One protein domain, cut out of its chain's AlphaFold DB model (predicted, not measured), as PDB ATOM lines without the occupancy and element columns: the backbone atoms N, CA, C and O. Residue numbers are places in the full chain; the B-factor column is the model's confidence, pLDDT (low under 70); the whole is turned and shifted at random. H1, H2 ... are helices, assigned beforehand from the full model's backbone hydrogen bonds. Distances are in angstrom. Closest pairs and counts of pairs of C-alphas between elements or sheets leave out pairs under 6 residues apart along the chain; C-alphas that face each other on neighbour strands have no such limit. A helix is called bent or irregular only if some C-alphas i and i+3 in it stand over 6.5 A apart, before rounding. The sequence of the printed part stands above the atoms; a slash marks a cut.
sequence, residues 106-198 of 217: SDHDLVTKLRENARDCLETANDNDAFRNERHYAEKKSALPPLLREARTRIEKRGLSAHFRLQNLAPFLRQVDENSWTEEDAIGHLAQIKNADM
ATOM      1  N   SER A 106      91.762  13.777  33.839       87.94
ATOM      2  CA  SER A 106      92.479  13.085  32.767       87.94
ATOM      3  C   SER A 106      91.506  12.247  31.927       87.94
ATOM      4  O   SER A 106      90.429  11.885  32.395       87.94
ATOM      5  N   ASP A 107      91.875  11.887  30.693       86.19
ATOM      6  CA  ASP A 107      91.030  10.996  29.874       86.19
ATOM      7  C   ASP A 107      90.778   9.647  30.563       86.19
ATOM      8  O   ASP A 107      89.759   9.006  30.332       86.19
ATOM      9  N   HIS A 108      91.714   9.203  31.409       87.50
ATOM     10  CA  HIS A 108      91.541   7.990  32.194       87.50
ATOM     11  C   HIS A 108      90.448   8.153  33.248       87.50
ATOM     12  O   HIS A 108      89.545   7.325  33.309       87.50
ATOM     13  N   ASP A 109      90.526   9.219  34.042       89.69
ATOM     14  CA  ASP A 109      89.581   9.465  35.133       89.69
ATOM     15  C   ASP A 109      88.183   9.757  34.586       89.69
ATOM     16  O   ASP A 109      87.195   9.308  35.159       89.69
ATOM     17  N   LEU A 110      88.101  10.444  33.441       89.50
ATOM     18  CA  LEU A 110      86.847  10.725  32.750       89.50
ATOM     19  C   LEU A 110      86.120   9.430  32.352       89.50
ATOM     20  O   LEU A 110      84.939   9.271  32.653       89.50
ATOM     21  N   VAL A 111      86.827   8.481  31.728       89.25
ATOM     22  CA  VAL A 111      86.247   7.178  31.350       89.25
ATOM     23  C   VAL A 111      85.918   6.344  32.580       89.25
ATOM     24  O   VAL A 111      84.859   5.722  32.627       89.25
ATOM     25  N   THR A 112      86.787   6.336  33.590       89.81
ATOM     26  CA  THR A 112      86.532   5.614  34.841       89.81
ATOM     27  C   THR A 112      85.254   6.121  35.513       89.81
ATOM     28  O   THR A 112      84.365   5.316  35.776       89.81
ATOM     29  N   LYS A 113      85.087   7.442  35.674       90.50
ATOM     30  CA  LYS A 113      83.875   8.022  36.271       90.50
ATOM     31  C   LYS A 113      82.614   7.784  35.448       90.50
ATOM     32  O   LYS A 113      81.568   7.515  36.029       90.50
ATOM     33  N   LEU A 114      82.694   7.867  34.116       90.56
ATOM     34  CA  LEU A 114      81.566   7.532  33.237       90.56
ATOM     35  C   LEU A 114      81.064   6.111  33.501       90.56
ATOM     36  O   LEU A 114      79.865   5.892  33.650       90.56
ATOM     37  N   ARG A 115      81.991   5.157  33.598       90.44
ATOM     38  CA  ARG A 115      81.669   3.750  33.841       90.44
ATOM     39  C   ARG A 115      81.132   3.508  35.239       90.44
ATOM     40  O   ARG A 115      80.166   2.771  35.375       90.44
ATOM     41  N   GLU A 116      81.764   4.087  36.257       91.12
ATOM     42  CA  GLU A 116      81.337   3.951  37.653       91.12
ATOM     43  C   GLU A 116      79.922   4.495  37.832       91.12
ATOM     44  O   GLU A 116      79.046   3.757  38.265       91.12
ATOM     45  N   ASN A 117      79.654   5.723  37.380       90.69
ATOM     46  CA  ASN A 117      78.315   6.301  37.481       90.69
ATOM     47  C   ASN A 117      77.277   5.494  36.687       90.69
ATOM     48  O   ASN A 117      76.159   5.317  37.163       90.69
ATOM     49  N   ALA A 118      77.627   4.983  35.502       88.44
ATOM     50  CA  ALA A 118      76.721   4.144  34.720       88.44
ATOM     51  C   ALA A 118      76.453   2.791  35.397       88.44
ATOM     52  O   ALA A 118      75.318   2.321  35.420       88.44
ATOM     53  N   ARG A 119      77.479   2.180  35.994       89.00
ATOM     54  CA  ARG A 119      77.355   0.930  36.743       89.00
ATOM     55  C   ARG A 119      76.500   1.113  37.993       89.00
ATOM     56  O   ARG A 119      75.589   0.318  38.191       89.00
ATOM     57  N   ASP A 120      76.739   2.171  38.763       87.50
ATOM     58  CA  ASP A 120      75.935   2.520  39.938       87.50
ATOM     59  C   ASP A 120      74.461   2.699  39.538       87.50
ATOM     60  O   ASP A 120      73.562   2.204  40.218       87.50
ATOM     61  N   CYS A 121      74.199   3.337  38.388       85.88
ATOM     62  CA  CYS A 121      72.843   3.474  37.858       85.88
ATOM     63  C   CYS A 121      72.191   2.112  37.545       85.88
ATOM     64  O   CYS A 121      71.028   1.910  37.883       85.88
ATOM     65  N   LEU A 122      72.919   1.168  36.935       83.75
ATOM     66  CA  LEU A 122      72.396  -0.173  36.621       83.75
ATOM     67  C   LEU A 122      72.184  -1.041  37.857       83.75
ATOM     68  O   LEU A 122      71.192  -1.759  37.939       83.75
ATOM     69  N   GLU A 123      73.129  -1.019  38.796       82.88
ATOM     70  CA  GLU A 123      73.019  -1.778  40.043       82.88
ATOM     71  C   GLU A 123      71.801  -1.293  40.832       82.88
ATOM     72  O   GLU A 123      71.000  -2.105  41.285       82.88
ATOM     73  N   THR A 124      71.596   0.023  40.873       76.12
ATOM     74  CA  THR A 124      70.460   0.627  41.568       76.12
ATOM     75  C   THR A 124      69.116   0.362  40.884       76.12
ATOM     76  O   THR A 124      68.121   0.140  41.564       76.12
ATOM     77  N   ALA A 125      69.066   0.341  39.546       70.12
ATOM     78  CA  ALA A 125      67.842   0.015  38.805       70.12
ATOM     79  C   ALA A 125      67.346  -1.423  39.057       70.12
ATOM     80  O   ALA A 125      66.167  -1.712  38.872       70.12
ATOM     81  N   ASN A 126      68.242  -2.317  39.484       69.62
ATOM     82  CA  ASN A 126      67.939  -3.717  39.780       69.62
ATOM     83  C   ASN A 126      67.706  -3.992  41.279       69.62
ATOM     84  O   ASN A 126      67.426  -5.136  41.642       69.62
ATOM     85  N   ASP A 127      67.840  -2.982  42.145       71.56
ATOM     86  CA  ASP A 127      67.703  -3.121  43.595       71.56
ATOM     87  C   ASP A 127      66.302  -2.685  44.066       71.56
ATOM     88  O   ASP A 127      65.847  -1.577  43.788       71.56
ATOM     89  N   ASN A 128      65.605  -3.565  44.792       60.75
ATOM     90  CA  ASN A 128      64.218  -3.356  45.230       60.75
ATOM     91  C   ASN A 128      64.093  -2.429  46.460       60.75
ATOM     92  O   ASN A 128      62.978  -2.040  46.820       60.75
ATOM     93  N   ASP A 129      65.205  -2.054  47.106       61.31
ATOM     94  CA  ASP A 129      65.221  -1.130  48.248       61.31
ATOM     95  C   ASP A 129      65.163   0.342  47.781       61.31
ATOM     96  O   ASP A 129      66.141   1.088  47.798       61.31
ATOM     97  N   ALA A 130      63.974   0.768  47.351       57.22
ATOM     98  CA  ALA A 130      63.756   1.927  46.479       57.22
ATOM     99  C   ALA A 130      64.260   3.300  46.989       57.22
ATOM    100  O   ALA A 130      64.828   4.075  46.228       57.22
ATOM    101  N   PHE A 131      64.108   3.656  48.269       56.12
ATOM    102  CA  PHE A 131      64.123   5.090  48.622       56.12
ATOM    103  C   PHE A 131      65.513   5.755  48.744       56.12
ATOM    104  O   PHE A 131      65.715   6.882  48.290       56.12
ATOM    105  N   ARG A 132      66.502   5.107  49.379       61.59
ATOM    106  CA  ARG A 132      67.876   5.670  49.471       61.59
ATOM    107  C   ARG A 132      68.618   5.561  48.140       61.59
ATOM    108  O   ARG A 132      69.427   6.421  47.796       61.59
ATOM    109  N   ASN A 133      68.277   4.514  47.413       69.38
ATOM    110  CA  ASN A 133      68.820   4.145  46.131       69.38
ATOM    111  C   ASN A 133      68.313   5.075  45.017       69.38
ATOM    112  O   ASN A 133      69.116   5.533  44.214       69.38
ATOM    113  N   GLU A 134      67.049   5.506  45.038       74.56
ATOM    114  CA  GLU A 134      66.515   6.495  44.086       74.56
ATOM    115  C   GLU A 134      67.295   7.815  44.084       74.56
ATOM    116  O   GLU A 134      67.629   8.345  43.022       74.56
ATOM    117  N   ARG A 135      67.638   8.344  45.268       77.56
ATOM    118  CA  ARG A 135      68.435   9.575  45.362       77.56
ATOM    119  C   ARG A 135      69.849   9.367  44.823       77.56
ATOM    120  O   ARG A 135      70.343  10.211  44.080       77.56
ATOM    121  N   HIS A 136      70.478   8.246  45.171       80.25
ATOM    122  CA  HIS A 136      71.799   7.895  44.661       80.25
ATOM    123  C   HIS A 136      71.792   7.751  43.132       80.25
ATOM    124  O   HIS A 136      72.620   8.349  42.450       80.25
ATOM    125  N   TYR A 137      70.806   7.038  42.588       82.25
ATOM    126  CA  TYR A 137      70.584   6.890  41.154       82.25
ATOM    127  C   TYR A 137      70.395   8.244  40.474       82.25
ATOM    128  O   TYR A 137      71.076   8.531  39.495       82.25
ATOM    129  N   ALA A 138      69.532   9.113  41.009       82.75
ATOM    130  CA  ALA A 138      69.298  10.443  40.453       82.75
ATOM    131  C   ALA A 138      70.581  11.295  40.438       82.75
ATOM    132  O   ALA A 138      70.890  11.926  39.424       82.75
ATOM    133  N   GLU A 139      71.361  11.271  41.522       85.12
ATOM    134  CA  GLU A 139      72.645  11.975  41.614       85.12
ATOM    135  C   GLU A 139      73.638  11.449  40.561       85.12
ATOM    136  O   GLU A 139      74.171  12.227  39.764       85.12
ATOM    137  N   LYS A 140      73.832  10.127  40.477       85.69
ATOM    138  CA  LYS A 140      74.752   9.489  39.516       85.69
ATOM    139  C   LYS A 140      74.330   9.694  38.068       85.69
ATOM    140  O   LYS A 140      75.170  10.017  37.226       85.69
ATOM    141  N   LYS A 141      73.032   9.592  37.796       83.00
ATOM    142  CA  LYS A 141      72.426   9.833  36.487       83.00
ATOM    143  C   LYS A 141      72.627  11.275  36.043       83.00
ATOM    144  O   LYS A 141      73.065  11.509  34.920       83.00
ATOM    145  N   SER A 142      72.394  12.244  36.931       82.25
ATOM    146  CA  SER A 142      72.581  13.668  36.620       82.25
ATOM    147  C   SER A 142      74.039  14.033  36.298       82.25
ATOM    148  O   SER A 142      74.290  14.982  35.555       82.25
ATOM    149  N   ALA A 143      75.003  13.247  36.788       82.56
ATOM    150  CA  ALA A 143      76.425  13.435  36.522       82.56
ATOM    151  C   ALA A 143      76.911  12.840  35.182       82.56
ATOM    152  O   ALA A 143      78.006  13.184  34.739       82.56
ATOM    153  N   LEU A 144      76.146  11.966  34.513       83.81
ATOM    154  CA  LEU A 144      76.555  11.349  33.239       83.81
ATOM    155  C   LEU A 144      76.601  12.335  32.049       83.81
ATOM    156  O   LEU A 144      77.620  12.353  31.350       83.81
ATOM    157  N   PRO A 145      75.581  13.187  31.808       82.88
ATOM    158  CA  PRO A 145      75.585  14.134  30.691       82.88
ATOM    159  C   PRO A 145      76.813  15.059  30.613       82.88
ATOM    160  O   PRO A 145      77.388  15.166  29.525       82.88
ATOM    161  N   PRO A 146      77.273  15.717  31.702       77.88
ATOM    162  CA  PRO A 146      78.437  16.599  31.617       77.88
ATOM    163  C   PRO A 146      79.739  15.834  31.322       77.88
ATOM    164  O   PRO A 146      80.585  16.333  30.581       77.88
ATOM    165  N   LEU A 147      79.889  14.603  31.824       86.81
ATOM    166  CA  LEU A 147      81.051  13.757  31.523       86.81
ATOM    167  C   LEU A 147      81.073  13.319  30.045       86.81
ATOM    168  O   LEU A 147      82.128  13.335  29.409       86.81
ATOM    169  N   LEU A 148      79.913  12.955  29.487       85.19
ATOM    170  CA  LEU A 148      79.776  12.565  28.078       85.19
ATOM    171  C   LEU A 148      80.075  13.724  27.133       85.19
ATOM    172  O   LEU A 148      80.805  13.550  26.156       85.19
ATOM    173  N   ARG A 149      79.535  14.906  27.447       81.25
ATOM    174  CA  ARG A 149      79.784  16.127  26.681       81.25
ATOM    175  C   ARG A 149      81.274  16.439  26.640       81.25
ATOM    176  O   ARG A 149      81.827  16.588  25.560       81.25
ATOM    177  N   GLU A 150      81.948  16.429  27.789       84.44
ATOM    178  CA  GLU A 150      83.390  16.683  27.847       84.44
ATOM    179  C   GLU A 150      84.195  15.676  27.010       84.44
ATOM    180  O   GLU A 150      85.117  16.054  26.282       84.44
ATOM    181  N   ALA A 151      83.842  14.390  27.067       85.56
ATOM    182  CA  ALA A 151      84.528  13.372  26.281       85.56
ATOM    183  C   ALA A 151      84.342  13.591  24.769       85.56
ATOM    184  O   ALA A 151      85.305  13.471  24.006       85.56
ATOM    185  N   ARG A 152      83.133  13.975  24.343       82.75
ATOM    186  CA  ARG A 152      82.823  14.354  22.961       82.75
ATOM    187  C   ARG A 152      83.654  15.555  22.512       82.75
ATOM    188  O   ARG A 152      84.381  15.449  21.523       82.75
ATOM    189  N   THR A 153      83.644  16.638  23.284       79.12
ATOM    190  CA  THR A 153      84.377  17.873  22.975       79.12
ATOM    191  C   THR A 153      85.882  17.616  22.815       79.12
ATOM    192  O   THR A 153      86.522  18.173  21.920       79.12
ATOM    193  N   ARG A 154      86.481  16.729  23.627       81.44
ATOM    194  CA  ARG A 154      87.898  16.329  23.481       81.44
ATOM    195  C   ARG A 154      88.177  15.632  22.153       81.44
ATOM    196  O   ARG A 154      89.147  15.972  21.468       81.44
ATOM    197  N   ILE A 155      87.327  14.673  21.791       78.69
ATOM    198  CA  ILE A 155      87.444  13.925  20.536       78.69
ATOM    199  C   ILE A 155      87.282  14.868  19.341       78.69
ATOM    200  O   ILE A 155      88.085  14.801  18.414       78.69
ATOM    201  N   GLU A 156      86.305  15.772  19.371       79.06
ATOM    202  CA  GLU A 156      86.048  16.726  18.286       79.06
ATOM    203  C   GLU A 156      87.185  17.746  18.128       79.06
ATOM    204  O   GLU A 156      87.635  18.009  17.014       79.06
ATOM    205  N   LYS A 157      87.712  18.283  19.235       77.06
ATOM    206  CA  LYS A 157      88.726  19.349  19.199       77.06
ATOM    207  C   LYS A 157      90.110  18.867  18.766       77.06
ATOM    208  O   LYS A 157      90.852  19.623  18.139       77.06
ATOM    209  N   ARG A 158      90.521  17.667  19.185       73.38
ATOM    210  CA  ARG A 158      91.908  17.184  19.009       73.38
ATOM    211  C   ARG A 158      92.020  15.809  18.359       73.38
ATOM    212  O   ARG A 158      93.131  15.376  18.057       73.38
ATOM    213  N   GLY A 159      90.900  15.134  18.125       75.31
ATOM    214  CA  GLY A 159      90.870  13.803  17.537       75.31
ATOM    215  C   GLY A 159      91.259  12.685  18.508       75.31
ATOM    216  O   GLY A 159      91.835  12.890  19.580       75.31
ATOM    217  N   LEU A 160      90.973  11.451  18.087       80.81
ATOM    218  CA  LEU A 160      91.231  10.237  18.870       80.81
ATOM    219  C   LEU A 160      92.716   9.918  19.053       80.81
ATOM    220  O   LEU A 160      93.077   9.253  20.017       80.81
ATOM    221  N   SER A 161      93.589  10.388  18.161       75.12
ATOM    222  CA  SER A 161      95.035  10.176  18.295       75.12
ATOM    223  C   SER A 161      95.607  10.885  19.526       75.12
ATOM    224  O   SER A 161      96.472  10.331  20.203       75.12
ATOM    225  N   ALA A 162      95.099  12.081  19.843       74.94
ATOM    226  CA  ALA A 162      95.465  12.829  21.041       74.94
ATOM    227  C   ALA A 162      94.798  12.266  22.308       74.94
ATOM    228  O   ALA A 162      95.407  12.288  23.376       74.94
ATOM    229  N   HIS A 163      93.584  11.727  22.169       83.31
ATOM    230  CA  HIS A 163      92.745  11.233  23.266       83.31
ATOM    231  C   HIS A 163      92.483   9.731  23.165       83.31
ATOM    232  O   HIS A 163      91.350   9.264  23.267       83.31
ATOM    233  N   PHE A 164      93.547   8.952  22.963       81.75
ATOM    234  CA  PHE A 164      93.454   7.517  22.685       81.75
ATOM    235  C   PHE A 164      92.618   6.749  23.725       81.75
ATOM    236  O   PHE A 164      91.889   5.822  23.385       81.75
ATOM    237  N   ARG A 165      92.667   7.153  25.001       84.38
ATOM    238  CA  ARG A 165      91.894   6.502  26.073       84.38
ATOM    239  C   ARG A 165      90.376   6.600  25.874       84.38
ATOM    240  O   ARG A 165      89.659   5.751  26.392       84.38
ATOM    241  N   LEU A 166      89.909   7.577  25.093       87.12
ATOM    242  CA  LEU A 166      88.506   7.761  24.720       87.12
ATOM    243  C   LEU A 166      88.106   6.962  23.466       87.12
ATOM    244  O   LEU A 166      86.953   7.022  23.048       87.12
ATOM    245  N   GLN A 167      89.017   6.197  22.851       85.94
ATOM    246  CA  GLN A 167      88.749   5.485  21.594       85.94
ATOM    247  C   GLN A 167      87.555   4.529  21.681       85.94
ATOM    248  O   GLN A 167      86.764   4.467  20.744       85.94
ATOM    249  N   ASN A 168      87.388   3.835  22.806       85.88
ATOM    250  CA  ASN A 168      86.272   2.905  23.002       85.88
ATOM    251  C   ASN A 168      84.923   3.614  23.204       85.88
ATOM    252  O   ASN A 168      83.881   2.986  23.052       85.88
ATOM    253  N   LEU A 169      84.935   4.912  23.524       86.25
ATOM    254  CA  LEU A 169      83.735   5.730  23.688       86.25
ATOM    255  C   LEU A 169      83.239   6.289  22.344       86.25
ATOM    256  O   LEU A 169      82.051   6.537  22.178       86.25
ATOM    257  N   ALA A 170      84.126   6.451  21.357       83.06
ATOM    258  CA  ALA A 170      83.785   7.060  20.072       83.06
ATOM    259  C   ALA A 170      82.656   6.347  19.294       83.06
ATOM    260  O   ALA A 170      81.802   7.051  18.756       83.06
ATOM    261  N   PRO A 171      82.594   4.997  19.227       82.62
ATOM    262  CA  PRO A 171      81.473   4.306  18.589       82.62
ATOM    263  C   PRO A 171      80.147   4.565  19.310       82.62
ATOM    264  O   PRO A 171      79.146   4.824  18.652       82.62
ATOM    265  N   PHE A 172      80.162   4.556  20.647       84.12
ATOM    266  CA  PHE A 172      78.987   4.849  21.467       84.12
ATOM    267  C   PHE A 172      78.482   6.277  21.227       84.12
ATOM    268  O   PHE A 172      77.303   6.466  20.954       84.12
ATOM    269  N   LEU A 173      79.367   7.282  21.245       81.06
ATOM    270  CA  LEU A 173      78.968   8.682  21.048       81.06
ATOM    271  C   LEU A 173      78.306   8.920  19.687       81.06
ATOM    272  O   LEU A 173      77.338   9.665  19.613       81.06
ATOM    273  N   ARG A 174      78.784   8.253  18.628       77.38
ATOM    274  CA  ARG A 174      78.139   8.310  17.307       77.38
ATOM    275  C   ARG A 174      76.747   7.677  17.322       77.38
ATOM    276  O   ARG A 174      75.822   8.227  16.747       77.38
ATOM    277  N   GLN A 175      76.590   6.545  18.008       73.00
ATOM    278  CA  GLN A 175      75.310   5.837  18.092       73.00
ATOM    279  C   GLN A 175      74.255   6.591  18.906       73.00
ATOM    280  O   GLN A 175      73.082   6.510  18.558       73.00
ATOM    281  N   VAL A 176      74.657   7.328  19.947       69.69
ATOM    282  CA  VAL A 176      73.748   8.183  20.731       69.69
ATOM    283  C   VAL A 176      73.176   9.322  19.887       69.69
ATOM    284  O   VAL A 176      72.018   9.680  20.065       69.69
ATOM    285  N   ASP A 177      73.955   9.870  18.951       65.50
ATOM    286  CA  ASP A 177      73.463  10.908  18.037       65.50
ATOM    287  C   ASP A 177      72.580  10.345  16.910       65.50
ATOM    288  O   ASP A 177      71.724  11.055  16.383       65.50
ATOM    289  N   GLU A 178      72.800   9.087  16.515       59.16
ATOM    290  CA  GLU A 178      72.174   8.470  15.337       59.16
ATOM    291  C   GLU A 178      70.934   7.610  15.660       59.16
ATOM    292  O   GLU A 178      70.121   7.384  14.763       59.16
ATOM    293  N   ASN A 179      70.748   7.132  16.901       55.56
ATOM    294  CA  ASN A 179      69.708   6.154  17.250       55.56
ATOM    295  C   ASN A 179      68.812   6.555  18.430       55.56
ATOM    296  O   ASN A 179      69.243   7.112  19.434       55.56
ATOM    297  N   SER A 180      67.551   6.125  18.346       56.38
ATOM    298  CA  SER A 180      66.532   6.158  19.399       56.38
ATOM    299  C   SER A 180      66.787   5.096  20.480       56.38
ATOM    300  O   SER A 180      65.995   4.166  20.640       56.38
ATOM    301  N   TRP A 181      67.922   5.166  21.172       63.53
ATOM    302  CA  TRP A 181      68.171   4.296  22.321       63.53
ATOM    303  C   TRP A 181      67.250   4.660  23.477       63.53
ATOM    304  O   TRP A 181      66.975   5.839  23.719       63.53
ATOM    305  N   THR A 182      66.788   3.644  24.205       75.19
ATOM    306  CA  THR A 182      66.198   3.907  25.513       75.19
ATOM    307  C   THR A 182      67.301   4.365  26.467       75.19
ATOM    308  O   THR A 182      68.482   4.049  26.299       75.19
ATOM    309  N   GLU A 183      66.927   5.152  27.468       71.56
ATOM    310  CA  GLU A 183      67.885   5.683  28.437       71.56
ATOM    311  C   GLU A 183      68.593   4.559  29.221       71.56
ATOM    312  O   GLU A 183      69.779   4.668  29.535       71.56
ATOM    313  N   GLU A 184      67.898   3.445  29.464       76.81
ATOM    314  CA  GLU A 184      68.448   2.248  30.109       76.81
ATOM    315  C   GLU A 184      69.493   1.545  29.235       76.81
ATOM    316  O   GLU A 184      70.568   1.204  29.735       76.81
ATOM    317  N   ASP A 185      69.241   1.406  27.928       79.00
ATOM    318  CA  ASP A 185      70.209   0.826  26.988       79.00
ATOM    319  C   ASP A 185      71.501   1.653  26.952       79.00
ATOM    320  O   ASP A 185      72.607   1.110  27.001       79.00
ATOM    321  N   ALA A 186      71.379   2.985  26.936       80.12
ATOM    322  CA  ALA A 186      72.528   3.887  26.922       80.12
ATOM    323  C   ALA A 186      73.406   3.741  28.172       80.12
ATOM    324  O   ALA A 186      74.633   3.658  28.062       80.12
ATOM    325  N   ILE A 187      72.792   3.657  29.355       84.19
ATOM    326  CA  ILE A 187      73.503   3.420  30.617       84.19
ATOM    327  C   ILE A 187      74.124   2.010  30.621       84.19
ATOM    328  O   ILE A 187      75.291   1.851  30.995       84.19
ATOM    329  N   GLY A 188      73.386   1.006  30.135       84.06
ATOM    330  CA  GLY A 188      73.843  -0.372  29.938       84.06
ATOM    331  C   GLY A 188      75.142  -0.450  29.142       84.06
ATOM    332  O   GLY A 188      76.138  -1.026  29.589       84.06
ATOM    333  N   HIS A 189      75.153   0.196  27.981       84.94
ATOM    334  CA  HIS A 189      76.323   0.273  27.119       84.94
ATOM    335  C   HIS A 189      77.472   1.050  27.767       84.94
ATOM    336  O   HIS A 189      78.608   0.577  27.723       84.94
ATOM    337  N   LEU A 190      77.200   2.187  28.419       87.00
ATOM    338  CA  LEU A 190      78.226   2.984  29.104       87.00
ATOM    339  C   LEU A 190      78.968   2.199  30.186       87.00
ATOM    340  O   LEU A 190      80.196   2.271  30.262       87.00
ATOM    341  N   ALA A 191      78.251   1.407  30.985       86.31
ATOM    342  CA  ALA A 191      78.853   0.589  32.035       86.31
ATOM    343  C   ALA A 191      79.813  -0.483  31.481       86.31
ATOM    344  O   ALA A 191      80.780  -0.874  32.144       86.31
ATOM    345  N   GLN A 192      79.574  -0.945  30.250       86.25
ATOM    346  CA  GLN A 192      80.362  -1.989  29.590       86.25
ATOM    347  C   GLN A 192      81.605  -1.462  28.857       86.25
ATOM    348  O   GLN A 192      82.501  -2.251  28.536       86.25
ATOM    349  N   ILE A 193      81.696  -0.152  28.602       85.06
ATOM    350  CA  ILE A 193      82.858   0.451  27.938       85.06
ATOM    351  C   ILE A 193      84.105   0.171  28.769       85.06
ATOM    352  O   ILE A 193      84.125   0.400  29.971       85.06
ATOM    353  N   LYS A 194      85.174  -0.326  28.148       82.38
ATOM    354  CA  LYS A 194      86.466  -0.546  28.815       82.38
ATOM    355  C   LYS A 194      87.417   0.609  28.535       82.38
ATOM    356  O   LYS A 194      87.325   1.257  27.492       82.38
ATOM    357  N   ASN A 195      88.388   0.814  29.423       78.62
ATOM    358  CA  ASN A 195      89.524   1.688  29.131       78.62
ATOM    359  C   ASN A 195      90.268   1.163  27.897       78.62
ATOM    360  O   ASN A 195      90.480  -0.042  27.778       78.62
ATOM    361  N   ALA A 196      90.656   2.055  26.987       79.88
ATOM    362  CA  ALA A 196      91.527   1.663  25.887       79.88
ATOM    363  C   ALA A 196      92.967   1.501  26.403       79.88
ATOM    364  O   ALA A 196      93.514   2.409  27.041       79.88
ATOM    365  N   ASP A 197      93.580   0.355  26.113       74.12
ATOM    366  CA  ASP A 197      94.982   0.096  26.439       74.12
ATOM    367  C   ASP A 197      95.890   0.942  25.557       74.12
ATOM    368  O   ASP A 197      95.823   0.854  24.331       74.12
ATOM    369  N   MET A 198      96.762   1.752  26.166       71.38
ATOM    370  CA  MET A 198      97.698   2.572  25.393       71.38
ATOM    371  C   MET A 198      98.484   1.705  24.398       71.38
ATOM    372  O   MET A 198      99.046   0.684  24.801       71.38
TER     373      MET A 198
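This is residues 106 to 198 of the 217 residues of an uncharacterized protein of Proteobacteria bacterium (UniProt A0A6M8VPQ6). A long helical hairpin of H1 and H2 lies along the longest axis, and a second, much shorter and looser helical hairpin, H3 and H4, sits over one side of it, with H4 packed across H1 and H3 farther out. H2 turns sharply near its far end, at a kink near residue 156, and residues 126 to 131 and 177 to 183, round the turns of the two hairpins, stick out free. The printed part has 93 residues with four named helices, H1, H2, H3 and H4 in that order, and no named strand; its class is all helix. It is compact, with a radius of gyration of the C-alphas of 13.7 A, yet elongated, spanning 44 by 28 by 20 A.

H1, residues 107 to 125, begins with C-alpha 107 at (91.030, 10.996, 29.874) and is 27.2 A long from first to last C-alpha. H2, residues 130 to 162, is the longest helix, 42.1 A from C-alpha 130 at (63.756, 1.927, 46.479) to C-alpha 162. It has a kink of 75 degrees near residue 156 and is irregular, with C-alphas 157 and 160 9.5 A apart. H3, residues 170 to 178, is 12.6 A long. H4, residues 183 to 192, is 14.7 A long and ends with C-alpha 192 at (80.362, -1.989, 29.590).

H1 and H2 form a helical hairpin: they touch, at a shallow tilt of 29 degrees, opposite ways, and their closest C-alphas, those of Asn 117 and Lys 140, are 5.2 A apart. H1 touches H4 with residues 114 to 122 alone, at a steep tilt of 53 degrees, opposite ways; the closest C-alphas, those of Arg 115 and Ala 191, are 4.6 A apart. H3 and H4, also a helical hairpin, only just touch, with 3 pairs of C-alphas within 8 A, the closest being Val 176 and Ala 186 at 7.6 A; they run opposite ways at a shallow tilt of 8 degrees. H2 only just touches H3, with 3 such pairs and with residues 152 to 155 of H2 alone; the closest C-alphas, those of Arg 152 and Leu 173, are 7.1 A apart, and the lines are only just about perpendicular, at 72 degrees. H1 and H3 are apart, and so are H2 and H4. In H1, H3 and H4 every O i to N i+4 pair is within hydrogen-bond range; in H2, 22 of 29 are.

The two C-alphas farthest apart, those of Asp 129 and Ser 161, are 43.7 A from each other. The printed part has no cut. The links H1 to H2 and H3 to H4 are tight, and H2 to H3 is short. The mean pLDDT of the printed part is 79.6; it is under 70 at residue 126, residues 128 to 133 and residues 176 to 181.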